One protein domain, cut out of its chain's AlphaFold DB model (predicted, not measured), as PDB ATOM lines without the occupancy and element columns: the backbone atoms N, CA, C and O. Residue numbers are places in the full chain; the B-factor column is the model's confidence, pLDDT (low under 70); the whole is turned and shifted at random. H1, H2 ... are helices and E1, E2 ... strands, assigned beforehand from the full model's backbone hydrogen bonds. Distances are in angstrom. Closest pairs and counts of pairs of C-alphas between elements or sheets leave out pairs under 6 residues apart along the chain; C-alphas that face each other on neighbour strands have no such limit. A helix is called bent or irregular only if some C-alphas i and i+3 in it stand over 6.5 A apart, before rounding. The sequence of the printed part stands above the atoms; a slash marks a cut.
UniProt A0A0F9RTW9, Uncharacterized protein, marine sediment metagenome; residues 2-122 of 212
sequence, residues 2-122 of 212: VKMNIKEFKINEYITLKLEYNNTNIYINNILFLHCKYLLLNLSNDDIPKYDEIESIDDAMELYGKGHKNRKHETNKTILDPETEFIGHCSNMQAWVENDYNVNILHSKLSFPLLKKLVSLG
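Overview. This is residues 2 to 122 of the 212 residues of an uncharacterized protein of marine sediment metagenome (UniProt A0A0F9RTW9). A small, twisted four-stranded sheet has the long helix H4 running along one face, with H5 by the E3 and E4 part of the sheet. On the far side of H4 from the sheet, the short helices H1, H2 and H3 and their links form a loose, open head, from which residues 44 to 50 stick out. The printed part has 121 residues with four named strands followed by five named helices; the sheet runs E1, E2, E3, E4, antiparallel, and the class is mixed, helices and strands. The whole is compact, with a radius of gyration of the C-alphas of 15.1 A, and flat, spanning 40 by 39 by 21 A.

Along the chain. The sheet holds E1, residues 7 to 10, which begins at C-alpha 7 (-10.236, -24.340, 14.447); E2, residues 15 to 20, 15.7 A long; E3, residues 23 to 28, 16.3 A; and E4, residues 31 to 33. H4, residues 82 to 98, is 24.1 A long and begins at C-alpha 82 (-14.392, -16.725, 20.837). H5, residues 108 to 120, is 17.9 A long and ends at C-alpha 120 (-31.427, -29.052, -1.719); it is neither bent nor irregular, but only just: C-alphas 109 and 112 are 6.3 A apart. H1 is residues 45 to 50 and irregular, with C-alphas 46 and 49 8.0 A apart; H2 is residues 57 to 65, and H3 residues 72 to 75.

Arrangement. The strands form a meander, each the antiparallel neighbour of the one before, and the sheet is only just strongly twisted, its C-alphas up to 4.2 A off the best plane. Within hydrogen-bond range are N 9 and O 17 at 2.8 A in the hairpin E1 and E2, N 18 and O 25 at 2.9 A in the hairpin E2 and E3, and N 33 and O 26 at 2.8 A in the hairpin E3 and E4. H4 and H5 on one face of the sheet make two layers. H4 lies over E2 at a height over the sheet of 9.3 A, along the strands at 3 degrees to E2 on the local plane. The closest C-alphas of E3 and H4 are those of Thr 24 and Phe 86, 5.7 A apart. H5 is on the sheet too; its closest C-alphas with E3 are those of Ile 28 and Lys 117, 7.7 A apart. H2 and H5 are close but not clearly touching, with the C-alphas of Asp 58 and Ser 108 closest at 6.8 A. H1, H2 and H3 are not on the sheet, and H1 and H2 are apart. Every O i to N i+4 pair is within hydrogen-bond range in H2 and H4, against 8 of 9 in H5 and 0 of 2 in H1, where 1 of 3 O i to N i+3 pairs is; H3 is too short for an O i to N i+4 pair.

Size, cuts and confidence. The C-alphas farthest apart, of Val 2 and Glu 53, are 48.0 A apart. The printed part has no cut, and the link E4 to H1 is long, with 11 residues. The mean pLDDT of the printed part is 73.9, and it is under 70 at residues 2 to 6, 34 to 55 and 58 to 80.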
ATOM      1  N   VAL A   2       1.008 -13.138  13.205       43.94
ATOM      2  CA  VAL A   2       0.179 -13.887  14.161       43.94
ATOM      3  C   VAL A   2      -0.280 -15.159  13.448       43.94
ATOM      4  O   VAL A   2      -0.919 -15.073  12.402       43.94
ATOM      5  N   LYS A   3       0.089 -16.335  13.966       44.31
ATOM      6  CA  LYS A   3      -0.483 -17.610  13.520       44.31
ATOM      7  C   LYS A   3      -1.983 -17.553  13.811       44.31
ATOM      8  O   LYS A   3      -2.380 -17.568  14.972       44.31
ATOM      9  N   MET A   4      -2.806 -17.448  12.773       52.22
ATOM     10  CA  MET A   4      -4.243 -17.652  12.917       52.22
ATOM     11  C   MET A   4      -4.474 -19.136  13.197       52.22
ATOM     12  O   MET A   4      -4.262 -19.970  12.319       52.22
ATOM     13  N   ASN A   5      -4.862 -19.468  14.426       58.59
ATOM     14  CA  ASN A   5      -5.317 -20.811  14.761       58.59
ATOM     15  C   ASN A   5      -6.727 -20.976  14.185       58.59
ATOM     16  O   ASN A   5      -7.708 -20.575  14.806       58.59
ATOM     17  N   ILE A   6      -6.816 -21.512  12.970       64.75
ATOM     18  CA  ILE A   6      -8.093 -21.930  12.393       64.75
ATOM     19  C   ILE A   6      -8.496 -23.206  13.129       64.75
ATOM     20  O   ILE A   6      -7.793 -24.213  13.051       64.75
ATOM     21  N   LYS A   7      -9.603 -23.148  13.872       86.62
ATOM     22  CA  LYS A   7     -10.236 -24.340  14.447       86.62
ATOM     23  C   LYS A   7     -11.363 -24.763  13.530       86.62
ATOM     24  O   LYS A   7     -12.183 -23.936  13.147       86.62
ATOM     25  N   GLU A   8     -11.378 -26.034  13.170       93.62
ATOM     26  CA  GLU A   8     -12.405 -26.638  12.333       93.62
ATOM     27  C   GLU A   8     -13.044 -27.788  13.102       93.62
ATOM     28  O   GLU A   8     -12.348 -28.581  13.736       93.62
ATOM     29  N   PHE A   9     -14.368 -27.867  13.038       94.00
ATOM     30  CA  PHE A   9     -15.141 -28.952  13.611       94.00
ATOM     31  C   PHE A   9     -16.151 -29.445  12.579       94.00
ATOM     32  O   PHE A   9     -17.042 -28.709  12.151       94.00
ATOM     33  N   LYS A  10     -15.980 -30.690  12.140       96.25
ATOM     34  CA  LYS A  10     -16.876 -31.333  11.182       96.25
ATOM     35  C   LYS A  10     -18.019 -31.996  11.946       96.25
ATOM     36  O   LYS A  10     -17.766 -32.916  12.715       96.25
ATOM     37  N   ILE A  11     -19.246 -31.537  11.709       94.69
ATOM     38  CA  ILE A  11     -20.462 -32.063  12.350       94.69
ATOM     39  C   ILE A  11     -20.916 -33.338  11.634       94.69
ATOM     40  O   ILE A  11     -21.157 -34.368  12.253       94.69
ATOM     41  N   ASN A  12     -21.021 -33.281  10.305       93.50
ATOM     42  CA  ASN A  12     -21.364 -34.431   9.469       93.50
ATOM     43  C   ASN A  12     -20.750 -34.280   8.066       93.50
ATOM     44  O   ASN A  12     -19.832 -33.488   7.857       93.50
ATOM     45  N   GLU A  13     -21.209 -35.067   7.092       94.25
ATOM     46  CA  GLU A  13     -20.688 -35.005   5.721       94.25
ATOM     47  C   GLU A  13     -20.936 -33.662   5.016       94.25
ATOM     48  O   GLU A  13     -20.113 -33.252   4.197       94.25
ATOM     49  N   TYR A  14     -22.012 -32.956   5.370       95.31
ATOM     50  CA  TYR A  14     -22.403 -31.691   4.757       95.31
ATOM     51  C   TYR A  14     -21.994 -30.472   5.582       95.31
ATOM     52  O   TYR A  14     -21.791 -29.410   5.006       95.31
ATOM     53  N   ILE A  15     -21.895 -30.581   6.903       95.06
ATOM     54  CA  ILE A  15     -21.835 -29.441   7.817       95.06
ATOM     55  C   ILE A  15     -20.480 -29.385   8.515       95.06
ATOM     56  O   ILE A  15     -20.076 -30.321   9.208       95.06
ATOM     57  N   THR A  16     -19.836 -28.226   8.420       95.50
ATOM     58  CA  THR A  16     -18.575 -27.929   9.105       95.50
ATOM     59  C   THR A  16     -18.642 -26.547   9.739       95.50
ATOM     60  O   THR A  16     -19.079 -25.593   9.102       95.50
ATOM     61  N   LEU A  17     -18.179 -26.408  10.979       92.88
ATOM     62  CA  LEU A  17     -18.000 -25.118  11.638       92.88
ATOM     63  C   LEU A  17     -16.517 -24.754  11.657       92.88
ATOM     64  O   LEU A  17     -15.664 -25.608  11.899       92.88
ATOM     65  N   LYS A  18     -16.202 -23.480  11.418       92.44
ATOM     66  CA  LYS A  18     -14.832 -22.959  11.496       92.44
ATOM     67  C   LYS A  18     -14.777 -21.699  12.342       92.44
ATOM     68  O   LYS A  18     -15.612 -20.813  12.176       92.44
ATOM     69  N   LEU A  19     -13.787 -21.610  13.224       89.88
ATOM     70  CA  LEU A  19     -13.454 -20.390  13.946       89.88
ATOM     71  C   LEU A  19     -12.434 -19.602  13.125       89.88
ATOM     72  O   LEU A  19     -11.256 -19.959  13.057       89.88
ATOM     73  N   GLU A  20     -12.893 -18.525  12.498       88.00
ATOM     74  CA  GLU A  20     -12.096 -17.694  11.599       88.00
ATOM     75  C   GLU A  20     -12.208 -16.233  12.038       88.00
ATOM     76  O   GLU A  20     -13.304 -15.689  12.169       88.00
ATOM     77  N   TYR A  21     -11.067 -15.583  12.285       83.81
ATOM     78  CA  TYR A  21     -11.019 -14.188  12.750       83.81
ATOM     79  C   TYR A  21     -11.905 -13.936  13.986       83.81
ATOM     80  O   TYR A  21     -12.653 -12.959  14.023       83.81
ATOM     81  N   ASN A  22     -11.845 -14.833  14.979       82.06
ATOM     82  CA  ASN A  22     -12.670 -14.796  16.196       82.06
ATOM     83  C   ASN A  22     -14.189 -14.852  15.944       82.06
ATOM     84  O   ASN A  22     -14.965 -14.419  16.789       82.06
ATOM     85  N   ASN A  23     -14.625 -15.363  14.789       81.38
ATOM     86  CA  ASN A  23     -16.034 -15.595  14.499       81.38
ATOM     87  C   ASN A  23     -16.261 -17.053  14.098       81.38
ATOM     88  O   ASN A  23     -15.528 -17.604  13.276       81.38
ATOM     89  N   THR A  24     -17.317 -17.650  14.639       86.50
ATOM     90  CA  THR A  24     -17.793 -18.963  14.204       86.50
ATOM     91  C   THR A  24     -18.543 -18.826  12.882       86.50
ATOM     92  O   THR A  24     -19.486 -18.041  12.753       86.50
ATOM     93  N   ASN A  25     -18.116 -19.591  11.885       88.50
ATOM     94  CA  ASN A  25     -18.707 -19.657  10.557       88.50
ATOM     95  C   ASN A  25     -19.222 -21.072  10.301       88.50
ATOM     96  O   ASN A  25     -18.507 -22.044  10.530       88.50
ATOM     97  N   ILE A  26     -20.454 -21.177   9.805       90.62
ATOM     98  CA  ILE A  26     -21.060 -22.446   9.403       90.62
ATOM     99  C   ILE A  26     -20.835 -22.613   7.902       90.62
ATOM    100  O   ILE A  26     -21.080 -21.691   7.125       90.62
ATOM    101  N   TYR A  27     -20.388 -23.788   7.492       92.50
ATOM    102  CA  TYR A  27     -20.186 -24.179   6.107       92.50
ATOM    103  C   TYR A  27     -21.081 -25.368   5.789       92.50
ATOM    104  O   TYR A  27     -21.115 -26.335   6.548       92.50
ATOM    105  N   ILE A  28     -21.775 -25.301   4.653       92.94
ATOM    106  CA  ILE A  28     -22.607 -26.386   4.133       92.94
ATOM    107  C   ILE A  28     -22.067 -26.797   2.765       92.94
ATOM    108  O   ILE A  28     -22.033 -25.984   1.841       92.94
ATOM    109  N   ASN A  29     -21.618 -28.045   2.639       93.06
ATOM    110  CA  ASN A  29     -20.887 -28.573   1.490       93.06
ATOM    111  C   ASN A  29     -19.709 -27.661   1.093       93.06
ATOM    112  O   ASN A  29     -19.566 -27.262  -0.061       93.06
ATOM    113  N   ASN A  30     -18.912 -27.260   2.092       91.69
ATOM    114  CA  ASN A  30     -17.782 -26.328   1.975       91.69
ATOM    115  C   ASN A  30     -18.126 -24.906   1.493       91.69
ATOM    116  O   ASN A  30     -17.222 -24.121   1.213       91.69
ATOM    117  N   ILE A  31     -19.407 -24.536   1.441       90.44
ATOM    118  CA  ILE A  31     -19.857 -23.185   1.089       90.44
ATOM    119  C   ILE A  31     -20.298 -22.462   2.358       90.44
ATOM    120  O   ILE A  31     -21.095 -22.993   3.132       90.44
ATOM    121  N   LEU A  32     -19.795 -21.242   2.564       88.88
ATOM    122  CA  LEU A  32     -20.155 -20.409   3.709       88.88
ATOM    123  C   LEU A  32     -21.673 -20.176   3.758       88.88
ATOM    124  O   LEU A  32     -22.282 -19.699   2.798       88.88
ATOM    125  N   PHE A  33     -22.273 -20.483   4.902       85.94
ATOM    126  CA  PHE A  33     -23.695 -20.343   5.166       85.94
ATOM    127  C   PHE A  33     -23.955 -19.103   6.027       85.94
ATOM    128  O   PHE A  33     -23.469 -18.988   7.150       85.94
ATOM    129  N   LEU A  34     -24.698 -18.141   5.475       67.88
ATOM    130  CA  LEU A  34     -24.802 -16.780   6.023       67.88
ATOM    131  C   LEU A  34     -26.005 -16.543   6.958       67.88
ATOM    132  O   LEU A  34     -26.175 -15.422   7.435       67.88
ATOM    133  N   HIS A  35     -26.851 -17.546   7.214       59.97
ATOM    134  CA  HIS A  35     -27.996 -17.382   8.125       59.97
ATOM    135  C   HIS A  35     -27.560 -17.410   9.607       59.97
ATOM    136  O   HIS A  35     -26.509 -17.953   9.933       59.97
ATOM    137  N   CYS A  36     -28.345 -16.738  10.466       54.59
ATOM    138  CA  CYS A  36     -28.022 -16.237  11.820       54.59
ATOM    139  C   CYS A  36     -27.004 -17.033  12.665       54.59
ATOM    140  O   CYS A  36     -27.132 -18.237  12.845       54.59
ATOM    141  N   LYS A  37     -26.068 -16.300  13.293       50.91
ATOM    142  CA  LYS A  37     -24.899 -16.805  14.044       50.91
ATOM    143  C   LYS A  37     -25.034 -16.731  15.579       50.91
ATOM    144  O   LYS A  37     -24.045 -16.456  16.252       50.91
ATOM    145  N   TYR A  38     -26.229 -16.861  16.155       52.84
ATOM    146  CA  TYR A  38     -26.431 -16.503  17.570       52.84
ATOM    147  C   TYR A  38     -26.527 -17.717  18.497       52.84
ATOM    148  O   TYR A  38     -27.351 -18.603  18.288       52.84
ATOM    149  N   LEU A  39     -25.697 -17.718  19.546       50.88
ATOM    150  CA  LEU A  39     -25.808 -18.618  20.692       50.88
ATOM    151  C   LEU A  39     -26.831 -17.999  21.654       50.88
ATOM    152  O   LEU A  39     -26.611 -16.899  22.159       50.88
ATOM    153  N   LEU A  40     -27.978 -18.650  21.837       51.25
ATOM    154  CA  LEU A  40     -29.165 -17.980  22.381       51.25
ATOM    155  C   LEU A  40     -29.447 -18.224  23.866       51.25
ATOM    156  O   LEU A  40     -30.262 -17.502  24.432       51.25
ATOM    157  N   LEU A  41     -28.782 -19.176  24.525       46.06
ATOM    158  CA  LEU A  41     -29.112 -19.534  25.906       46.06
ATOM    159  C   LEU A  41     -27.844 -19.729  26.746       46.06
ATOM    160  O   LEU A  41     -27.074 -20.657  26.522       46.06
ATOM    161  N   ASN A  42     -27.643 -18.842  27.724       40.16
ATOM    162  CA  ASN A  42     -26.760 -19.068  28.866       40.16
ATOM    163  C   ASN A  42     -27.669 -19.382  30.058       40.16
ATOM    164  O   ASN A  42     -28.310 -18.477  30.592       40.16
ATOM    165  N   LEU A  43     -27.812 -20.666  30.386       42.66
ATOM    166  CA  LEU A  43     -28.717 -21.134  31.433       42.66
ATOM    167  C   LEU A  43     -27.930 -21.300  32.736       42.66
ATOM    168  O   LEU A  43     -26.963 -22.059  32.791       42.66
ATOM    169  N   SER A  44     -28.337 -20.591  33.788       41.84
ATOM    170  CA  SER A  44     -27.903 -20.879  35.157       41.84
ATOM    171  C   SER A  44     -28.624 -22.122  35.681       41.84
ATOM    172  O   SER A  44     -29.827 -22.273  35.479       41.84
ATOM    173  N   ASN A  45     -27.913 -22.984  36.418       44.38
ATOM    174  CA  ASN A  45     -28.466 -24.210  37.018       44.38
ATOM    175  C   ASN A  45     -29.656 -23.965  37.975       44.38
ATOM    176  O   ASN A  45     -30.371 -24.903  38.316       44.38
ATOM    177  N   ASP A  46     -29.895 -22.718  38.384       49.19
ATOM    178  CA  ASP A  46     -30.979 -22.327  39.290       49.19
ATOM    179  C   ASP A  46     -32.362 -22.211  38.605       49.19
ATOM    180  O   ASP A  46     -33.372 -22.051  39.290       49.19
ATOM    181  N   ASP A  47     -32.445 -22.305  37.271       50.94
ATOM    182  CA  ASP A  47     -33.700 -22.125  36.517       50.94
ATOM    183  C   ASP A  47     -34.365 -23.439  36.052       50.94
ATOM    184  O   ASP A  47     -35.464 -23.409  35.497       50.94
ATOM    185  N   ILE A  48     -33.743 -24.592  36.339       51.12
ATOM    186  CA  ILE A  48     -34.155 -25.937  35.883       51.12
ATOM    187  C   ILE A  48     -35.651 -26.266  36.122       51.12
ATOM    188  O   ILE A  48     -36.272 -26.828  35.221       51.12
ATOM    189  N   PRO A  49     -36.288 -25.889  37.254       50.19
ATOM    190  CA  PRO A  49     -37.692 -26.228  37.517       50.19
ATOM    191  C   PRO A  49     -38.736 -25.466  36.677       50.19
ATOM    192  O   PRO A  49     -39.926 -25.691  36.867       50.19
ATOM    193  N   LYS A  50     -38.339 -24.525  35.804       52.50
ATOM    194  CA  LYS A  50     -39.264 -23.687  35.006       52.50
ATOM    195  C   LYS A  50     -39.359 -24.097  33.528       52.50
ATOM    196  O   LYS A  50     -39.949 -23.367  32.730       52.50
ATOM    197  N   TYR A  51     -38.744 -25.219  33.150       54.56
ATOM    198  CA  TYR A  51     -38.600 -25.639  31.751       54.56
ATOM    199  C   TYR A  51     -39.583 -26.725  31.299       54.56
ATOM    200  O   TYR A  51     -39.618 -27.018  30.109       54.56
ATOM    201  N   ASP A  52     -40.416 -27.263  32.197       54.41
ATOM    202  CA  ASP A  52     -41.387 -28.322  31.869       54.41
ATOM    203  C   ASP A  52     -42.469 -27.878  30.857       54.41
ATOM    204  O   ASP A  52     -43.123 -28.720  30.250       54.41
ATOM    205  N   GLU A  53     -42.641 -26.566  30.639       60.28
ATOM    206  CA  GLU A  53     -43.614 -25.984  29.694       60.28
ATOM    207  C   GLU A  53     -42.988 -25.511  28.360       60.28
ATOM    208  O   GLU A  53     -43.672 -24.888  27.550       60.28
ATOM    209  N   ILE A  54     -41.691 -25.751  28.119       62.94
ATOM    210  CA  ILE A  54     -40.998 -25.276  26.908       62.94
ATOM    211  C   ILE A  54     -40.810 -26.413  25.906       62.94
ATOM    212  O   ILE A  54     -40.046 -27.345  26.151       62.94
ATOM    213  N   GLU A  55     -41.428 -26.283  24.733       65.25
ATOM    214  CA  GLU A  55     -41.323 -27.269  23.650       65.25
ATOM    215  C   GLU A  55     -40.237 -26.917  22.614       65.25
ATOM    216  O   GLU A  55     -39.742 -27.803  21.909       65.25
ATOM    217  N   SER A  56     -39.827 -25.643  22.525       71.69
ATOM    218  CA  SER A  56     -38.806 -25.176  21.579       71.69
ATOM    219  C   SER A  56     -37.935 -24.023  22.097       71.69
ATOM    220  O   SER A  56     -38.292 -23.287  23.020       71.69
ATOM    221  N   ILE A  57     -36.777 -23.810  21.455       71.38
ATOM    222  CA  ILE A  57     -35.939 -22.624  21.721       71.38
ATOM    223  C   ILE A  57     -36.684 -21.319  21.423       71.38
ATOM    224  O   ILE A  57     -36.454 -20.317  22.102       71.38
ATOM    225  N   ASP A  58     -37.577 -21.317  20.436       67.62
ATOM    226  CA  ASP A  58     -38.370 -20.136  20.105       67.62
ATOM    227  C   ASP A  58     -39.346 -19.797  21.250       67.62
ATOM    228  O   ASP A  58     -39.437 -18.629  21.639       67.62
ATOM    229  N   ASP A  59     -39.973 -20.805  21.871       67.94
ATOM    230  CA  ASP A  59     -40.845 -20.624  23.045       67.94
ATOM    231  C   ASP A  59     -40.051 -20.107  24.247       67.94
ATOM    232  O   ASP A  59     -40.467 -19.165  24.929       67.94
ATOM    233  N   ALA A  60     -38.848 -20.654  24.468       69.56
ATOM    234  CA  ALA A  60     -37.937 -20.145  25.487       69.56
ATOM    235  C   ALA A  60     -37.586 -18.670  25.239       69.56
ATOM    236  O   ALA A  60     -37.540 -17.859  26.166       69.56
ATOM    237  N   MET A  61     -37.373 -18.278  23.985       65.88
ATOM    238  CA  MET A  61     -37.114 -16.882  23.651       65.88
ATOM    239  C   MET A  61     -38.332 -15.984  23.839       65.88
ATOM    240  O   MET A  61     -38.171 -14.835  24.255       65.88
ATOM    241  N   GLU A  62     -39.542 -16.457  23.556       68.25
ATOM    242  CA  GLU A  62     -40.743 -15.659  23.778       68.25
ATOM    243  C   GLU A  62     -41.028 -15.456  25.273       68.25
ATOM    244  O   GLU A  62     -41.303 -14.326  25.701       68.25
ATOM    245  N   LEU A  63     -40.923 -16.522  26.066       66.25
ATOM    246  CA  LEU A  63     -41.192 -16.503  27.504       66.25
ATOM    247  C   LEU A  63     -40.130 -15.705  28.269       66.25
ATOM    248  O   LEU A  63     -40.459 -14.869  29.112       66.25
ATOM    249  N   TYR A  64     -38.850 -15.898  27.937       62.69
ATOM    250  CA  TYR A  64     -37.732 -15.351  28.712       62.69
ATOM    251  C   TYR A  64     -37.032 -14.160  28.040       62.69
ATOM    252  O   TYR A  64     -36.287 -13.425  28.692       62.69
ATOM    253  N   GLY A  65     -37.291 -13.899  26.756       55.25
ATOM    254  CA  GLY A  65     -36.741 -12.756  26.016       55.25
ATOM    255  C   GLY A  65     -37.511 -11.444  26.197       55.25
ATOM    256  O   GLY A  65     -36.978 -10.381  25.862       55.25
ATOM    257  N   LYS A  66     -38.733 -11.477  26.756       49.91
ATOM    258  CA  LYS A  66     -39.549 -10.275  27.045       49.91
ATOM    259  C   LYS A  66     -39.012  -9.435  28.218       49.91
ATOM    260  O   LYS A  66     -39.375  -8.269  28.349       49.91
ATOM    261  N   GLY A  67     -38.074  -9.959  29.012       46.16
ATOM    262  CA  GLY A  67     -37.276  -9.180  29.961       46.16
ATOM    263  C   GLY A  67     -35.912  -8.831  29.362       46.16
ATOM    264  O   GLY A  67     -35.096  -9.715  29.137       46.16
ATOM    265  N   HIS A  68     -35.628  -7.546  29.141       43.50
ATOM    266  CA  HIS A  68     -34.396  -6.964  28.567       43.50
ATOM    267  C   HIS A  68     -33.032  -7.352  29.213       43.50
ATOM    268  O   HIS A  68     -32.026  -6.682  28.982       43.50
ATOM    269  N   LYS A  69     -32.937  -8.417  30.017       45.44
ATOM    270  CA  LYS A  69     -31.699  -8.854  30.680       45.44
ATOM    271  C   LYS A  69     -30.911  -9.934  29.919       45.44
ATOM    272  O   LYS A  69     -29.693  -9.957  30.077       45.44
ATOM    273  N   ASN A  70     -31.542 -10.725  29.041       48.94
ATOM    274  CA  ASN A  70     -30.890 -11.879  28.385       48.94
ATOM    275  C   ASN A  70     -30.342 -11.615  26.966       48.94
ATOM    276  O   ASN A  70     -29.543 -12.396  26.464       48.94
ATOM    277  N   ARG A  71     -30.644 -10.463  26.350       50.44
ATOM    278  CA  ARG A  71     -30.040 -10.037  25.063       50.44
ATOM    279  C   ARG A  71     -28.649  -9.406  25.205       50.44
ATOM    280  O   ARG A  71     -28.103  -8.858  24.249       50.44
ATOM    281  N   LYS A  72     -28.039  -9.461  26.394       48.44
ATOM    282  CA  LYS A  72     -26.675  -8.949  26.598       48.44
ATOM    283  C   LYS A  72     -25.657  -9.664  25.701       48.44
ATOM    284  O   LYS A  72     -24.716  -9.019  25.264       48.44
ATOM    285  N   HIS A  73     -25.888 -10.930  25.348       50.81
ATOM    286  CA  HIS A  73     -25.072 -11.655  24.366       50.81
ATOM    287  C   HIS A  73     -25.264 -11.164  22.920       50.81
ATOM    288  O   HIS A  73     -24.321 -11.223  22.138       50.81
ATOM    289  N   GLU A  74     -26.432 -10.613  22.562       47.44
ATOM    290  CA  GLU A  74     -26.659 -10.029  21.228       47.44
ATOM    291  C   GLU A  74     -25.861  -8.729  21.028       47.44
ATOM    292  O   GLU A  74     -25.500  -8.384  19.904       47.44
ATOM    293  N   THR A  75     -25.576  -8.005  22.118       44.78
ATOM    294  CA  THR A  75     -24.955  -6.669  22.080       44.78
ATOM    295  C   THR A  75     -23.535  -6.618  22.645       44.78
ATOM    296  O   THR A  75     -22.792  -5.697  22.312       44.78
ATOM    297  N   ASN A  76     -23.114  -7.601  23.448       53.59
ATOM    298  CA  ASN A  76     -21.807  -7.612  24.093       53.59
ATOM    299  C   ASN A  76     -21.033  -8.918  23.836       53.59
ATOM    300  O   ASN A  76     -21.063  -9.857  24.631       53.59
ATOM    301  N   LYS A  77     -20.257  -8.934  22.745       56.88
ATOM    302  CA  LYS A  77     -19.343 -10.030  22.363       56.88
ATOM    303  C   LYS A  77     -18.176 -10.265  23.339       56.88
ATOM    304  O   LYS A  77     -17.317 -11.087  23.060       56.88
ATOM    305  N   THR A  78     -18.095  -9.527  24.449       55.31
ATOM    306  CA  THR A  78     -17.026  -9.688  25.453       55.31
ATOM    307  C   THR A  78     -17.386 -10.659  26.579       55.31
ATOM    308  O   THR A  78     -16.550 -10.914  27.439       55.31
ATOM    309  N   ILE A  79     -18.616 -11.194  26.603       65.44
ATOM    310  CA  ILE A  79     -19.084 -12.060  27.700       65.44
ATOM    311  C   ILE A  79     -18.437 -13.453  27.646       65.44
ATOM    312  O   ILE A  79     -18.175 -14.037  28.694       65.44
ATOM    313  N   LEU A  80     -18.171 -13.977  26.448       67.75
ATOM    314  CA  LEU A  80     -17.475 -15.245  26.234       67.75
ATOM    315  C   LEU A  80     -16.300 -15.003  25.296       67.75
ATOM    316  O   LEU A  80     -16.399 -14.193  24.372       67.75
ATOM    317  N   ASP A  81     -15.187 -15.695  25.525       83.69
ATOM    318  CA  ASP A  81     -14.110 -15.690  24.549       83.69
ATOM    319  C   ASP A  81     -14.541 -16.465  23.281       83.69
ATOM    320  O   ASP A  81     -15.385 -17.369  23.355       83.69
ATOM    321  N   PRO A  82     -13.972 -16.135  22.107       82.94
ATOM    322  CA  PRO A  82     -14.392 -16.725  20.837       82.94
ATOM    323  C   PRO A  82     -14.293 -18.253  20.771       82.94
ATOM    324  O   PRO A  82     -15.019 -18.879  20.002       82.94
ATOM    325  N   GLU A  83     -13.387 -18.866  21.534       86.00
ATOM    326  CA  GLU A  83     -13.217 -20.317  21.549       86.00
ATOM    327  C   GLU A  83     -14.306 -20.999  22.378       86.00
ATOM    328  O   GLU A  83     -14.899 -21.973  21.911       86.00
ATOM    329  N   THR A  84     -14.626 -20.463  23.556       84.00
ATOM    330  CA  THR A  84     -15.750 -20.959  24.361       84.00
ATOM    331  C   THR A  84     -17.071 -20.836  23.599       84.00
ATOM    332  O   THR A  84     -17.860 -21.783  23.566       84.00
ATOM    333  N   GLU A  85     -17.299 -19.710  22.911       82.06
ATOM    334  CA  GLU A  85     -18.484 -19.537  22.063       82.06
ATOM    335  C   GLU A  85     -18.508 -20.559  20.911       82.06
ATOM    336  O   GLU A  85     -19.540 -21.179  20.646       82.06
ATOM    337  N   PHE A  86     -17.368 -20.782  20.247       86.06
ATOM    338  CA  PHE A  86     -17.233 -21.777  19.181       86.06
ATOM    339  C   PHE A  86     -17.593 -23.192  19.648       86.06
ATOM    340  O   PHE A  86     -18.330 -23.888  18.949       86.06
ATOM    341  N   ILE A  87     -17.132 -23.605  20.833       86.88
ATOM    342  CA  ILE A  87     -17.471 -24.909  21.421       86.88
ATOM    343  C   ILE A  87     -18.981 -25.015  21.678       86.88
ATOM    344  O   ILE A  87     -19.582 -26.044  21.360       86.88
ATOM    345  N   GLY A  88     -19.608 -23.951  22.189       83.19
ATOM    346  CA  GLY A  88     -21.061 -23.893  22.379       83.19
ATOM    347  C   GLY A  88     -21.832 -24.062  21.067       83.19
ATOM    348  O   GLY A  88     -22.731 -24.897  20.976       83.19
ATOM    349  N   HIS A  89     -21.436 -23.342  20.012       84.75
ATOM    350  CA  HIS A  89     -22.045 -23.475  18.680       84.75
ATOM    351  C   HIS A  89     -21.871 -24.875  18.089       84.75
ATOM    352  O   HIS A  89     -22.819 -25.423  17.523       84.75
ATOM    353  N   CYS A  90     -20.682 -25.468  18.235       88.75
ATOM    354  CA  CYS A  90     -20.421 -26.837  17.793       88.75
ATOM    355  C   CYS A  90     -21.312 -27.835  18.530       88.75
ATOM    356  O   CYS A  90     -21.909 -28.692  17.889       88.75
ATOM    357  N   SER A  91     -21.457 -27.684  19.848       87.25
ATOM    358  CA  SER A  91     -22.284 -28.568  20.676       87.25
ATOM    359  C   SER A  91     -23.765 -28.473  20.305       87.25
ATOM    360  O   SER A  91     -24.416 -29.498  20.132       87.25
ATOM    361  N   ASN A  92     -24.284 -27.261  20.085       87.00
ATOM    362  CA  ASN A  92     -25.670 -27.060  19.654       87.00
ATOM    363  C   ASN A  92     -25.935 -27.662  18.268       87.00
ATOM    364  O   ASN A  92     -26.940 -28.343  18.071       87.00
ATOM    365  N   MET A  93     -25.032 -27.442  17.305       90.50
ATOM    366  CA  MET A  93     -25.165 -28.042  15.973       90.50
ATOM    367  C   MET A  93     -25.043 -29.562  16.015       90.50
ATOM    368  O   MET A  93     -25.795 -30.240  15.320       90.50
ATOM    369  N   GLN A  94     -24.139 -30.099  16.834       92.31
ATOM    370  CA  GLN A  94     -23.986 -31.537  17.013       92.31
ATOM    371  C   GLN A  94     -25.276 -32.143  17.573       92.31
ATOM    372  O   GLN A  94     -25.824 -33.061  16.968       92.31
ATOM    373  N   ALA A  95     -25.821 -31.560  18.646       90.44
ATOM    374  CA  ALA A  95     -27.078 -31.994  19.245       90.44
ATOM    375  C   ALA A  95     -28.241 -31.954  18.242       90.44
ATOM    376  O   ALA A  95     -29.038 -32.888  18.194       90.44
ATOM    377  N   TRP A  96     -28.322 -30.914  17.406       92.19
ATOM    378  CA  TRP A  96     -29.336 -30.818  16.353       92.19
ATOM    379  C   TRP A  96     -29.230 -31.951  15.322       92.19
ATOM    380  O   TRP A  96     -30.243 -32.539  14.951       92.19
ATOM    381  N   VAL A  97     -28.019 -32.296  14.876       94.25
ATOM    382  CA  VAL A  97     -27.806 -33.390  13.908       94.25
ATOM    383  C   VAL A  97     -28.063 -34.771  14.524       94.25
ATOM    384  O   VAL A  97     -28.644 -35.639  13.862       94.25
ATOM    385  N   GLU A  98     -27.643 -34.968  15.776       93.69
ATOM    386  CA  GLU A  98     -27.826 -36.215  16.529       93.69
ATOM    387  C   GLU A  98     -29.293 -36.484  16.871       93.69
ATOM    388  O   GLU A  98     -29.716 -37.634  16.853       93.69
ATOM    389  N   ASN A  99     -30.089 -35.437  17.089       91.62
ATOM    390  CA  ASN A  99     -31.535 -35.530  17.314       91.62
ATOM    391  C   ASN A  99     -32.325 -35.349  16.017       91.62
ATOM    392  O   ASN A  99     -33.302 -34.606  15.944       91.62
ATOM    393  N   ASP A 100     -31.850 -35.995  14.965       94.12
ATOM    394  CA  ASP A 100     -32.548 -36.102  13.693       94.12
ATOM    395  C   ASP A 100     -33.031 -34.787  13.070       94.12
ATOM    396  O   ASP A 100     -34.092 -34.728  12.461       94.12
ATOM    397  N   TYR A 101     -32.226 -33.727  13.178       92.19
ATOM    398  CA  TYR A 101     -32.560 -32.394  12.669       92.19
ATOM    399  C   TYR A 101     -33.837 -31.792  13.275       92.19
ATOM    400  O   TYR A 101     -34.434 -30.900  12.662       92.19
ATOM    401  N   ASN A 102     -34.235 -32.223  14.478       85.25
ATOM    402  CA  ASN A 102     -35.397 -31.694  15.184       85.25
ATOM    403  C   ASN A 102     -35.344 -30.158  15.232       85.25
ATOM    404  O   ASN A 102     -34.445 -29.554  15.825       85.25
ATOM    405  N   VAL A 103     -36.313 -29.521  14.571       82.44
ATOM    406  CA  VAL A 103     -36.326 -28.072  14.333       82.44
ATOM    407  C   VAL A 103     -36.454 -27.242  15.608       82.44
ATOM    408  O   VAL A 103     -36.126 -26.059  15.555       82.44
ATOM    409  N   ASN A 104     -36.845 -27.858  16.729       80.69
ATOM    410  CA  ASN A 104     -37.020 -27.210  18.030       80.69
ATOM    411  C   ASN A 104     -35.704 -27.053  18.817       80.69
ATOM    412  O   ASN A 104     -35.659 -26.279  19.773       80.69
ATOM    413  N   ILE A 105     -34.634 -27.759  18.417       82.44
ATOM    414  CA  ILE A 105     -33.325 -27.763  19.106       82.44
ATOM    415  C   ILE A 105     -32.462 -26.557  18.746       82.44
ATOM    416  O   ILE A 105     -31.582 -26.177  19.511       82.44
ATOM    417  N   LEU A 106     -32.683 -25.946  17.584       83.12
ATOM    418  CA  LEU A 106     -32.084 -24.663  17.226       83.12
ATOM    419  C   LEU A 106     -33.206 -23.659  17.011       83.12
ATOM    420  O   LEU A 106     -34.307 -24.022  16.617       83.12
ATOM    421  N   HIS A 107     -32.899 -22.380  17.185       78.31
ATOM    422  CA  HIS A 107     -33.839 -21.317  16.845       78.31
ATOM    423  C   HIS A 107     -34.284 -21.414  15.375       78.31
ATOM    424  O   HIS A 107     -33.447 -21.632  14.485       78.31
ATOM    425  N   SER A 108     -35.566 -21.164  15.090       74.31
ATOM    426  CA  SER A 108     -36.159 -21.378  13.754       74.31
ATOM    427  C   SER A 108     -35.438 -20.650  12.617       74.31
ATOM    428  O   SER A 108     -35.269 -21.180  11.518       74.31
ATOM    429  N   LYS A 109     -34.931 -19.437  12.877       75.06
ATOM    430  CA  LYS A 109     -34.116 -18.659  11.914       75.06
ATOM    431  C   LYS A 109     -32.805 -19.336  11.489       75.06
ATOM    432  O   LYS A 109     -32.176 -18.850  10.549       75.06
ATOM    433  N   LEU A 110     -32.382 -20.401  12.168       81.81
ATOM    434  CA  LEU A 110     -31.228 -21.218  11.802       81.81
ATOM    435  C   LEU A 110     -31.646 -22.635  11.378       81.81
ATOM    436  O   LEU A 110     -31.238 -23.057  10.294       81.81
ATOM    437  N   SER A 111     -32.485 -23.334  12.157       83.94
ATOM    438  CA  SER A 111     -32.903 -24.715  11.844       83.94
ATOM    439  C   SER A 111     -33.599 -24.822  10.488       83.94
ATOM    440  O   SER A 111     -33.203 -25.649   9.666       83.94
ATOM    441  N   PHE A 112     -34.574 -23.955  10.191       80.56
ATOM    442  CA  PHE A 112     -35.312 -24.020   8.924       80.56
ATOM    443  C   PHE A 112     -34.419 -23.749   7.700       80.56
ATOM    444  O   PHE A 112     -34.451 -24.545   6.756       80.56
ATOM    445  N   PRO A 113     -33.611 -22.667   7.651       84.25
ATOM    446  CA  PRO A 113     -32.690 -22.442   6.537       84.25
ATOM    447  C   PRO A 113     -31.657 -23.559   6.346       84.25
ATOM    448  O   PRO A 113     -31.356 -23.906   5.202       84.25
ATOM    449  N   LEU A 114     -31.121 -24.128   7.434       88.81
ATOM    450  CA  LEU A 114     -30.190 -25.258   7.360       88.81
ATOM    451  C   LEU A 114     -30.867 -26.486   6.761       88.81
ATOM    452  O   LEU A 114     -30.357 -27.055   5.796       88.81
ATOM    453  N   LEU A 115     -32.041 -26.846   7.280       89.75
ATOM    454  CA  LEU A 115     -32.801 -27.999   6.815       89.75
ATOM    455  C   LEU A 115     -33.135 -27.872   5.321       89.75
ATOM    456  O   LEU A 115     -32.849 -28.783   4.547       89.75
ATOM    457  N   LYS A 116     -33.599 -26.696   4.875       86.31
ATOM    458  CA  LYS A 116     -33.822 -26.404   3.445       86.31
ATOM    459  C   LYS A 116     -32.560 -26.590   2.605       86.31
ATOM    460  O   LYS A 116     -32.622 -27.133   1.500       86.31
ATOM    461  N   LYS A 117     -31.406 -26.135   3.104       89.12
ATOM    462  CA  LYS A 117     -30.142 -26.277   2.377       89.12
ATOM    463  C   LYS A 117     -29.737 -27.746   2.246       89.12
ATOM    464  O   LYS A 117     -29.331 -28.140   1.156       89.12
ATOM    465  N   LEU A 118     -29.891 -28.550   3.295       92.69
ATOM    466  CA  LEU A 118     -29.592 -29.987   3.265       92.69
ATOM    467  C   LEU A 118     -30.532 -30.745   2.316       92.69
ATOM    468  O   LEU A 118     -30.064 -31.538   1.502       92.69
ATOM    469  N   VAL A 119     -31.828 -30.413   2.316       91.75
ATOM    470  CA  VAL A 119     -32.804 -30.937   1.343       91.75
ATOM    471  C   VAL A 119     -32.362 -30.649  -0.092       91.75
ATOM    472  O   VAL A 119     -32.358 -31.548  -0.930       91.75
ATOM    473  N   SER A 120     -31.914 -29.420  -0.379       88.94
ATOM    474  CA  SER A 120     -31.427 -29.052  -1.719       88.94
ATOM    475  C   SER A 120     -30.166 -29.812  -2.154       88.94
ATOM    476  O   SER A 120     -29.884 -29.896  -3.345       88.94
ATOM    477  N   LEU A 121     -29.409 -30.354  -1.195       91.69
ATOM    478  CA  LEU A 121     -28.219 -31.174  -1.435       91.69
ATOM    479  C   LEU A 121     -28.536 -32.673  -1.526       91.69
ATOM    480  O   LEU A 121     -27.632 -33.460  -1.796       91.69
ATOM    481  N   GLY A 122     -29.799 -33.066  -1.333       91.12
ATOM    482  CA  GLY A 122     -30.224 -34.460  -1.408       91.12
ATOM    483  C   GLY A 122     -29.969 -35.274  -0.138       91.12
ATOM    484  O   GLY A 122     -29.997 -36.502  -0.212       91.12
TER     485      GLY A 122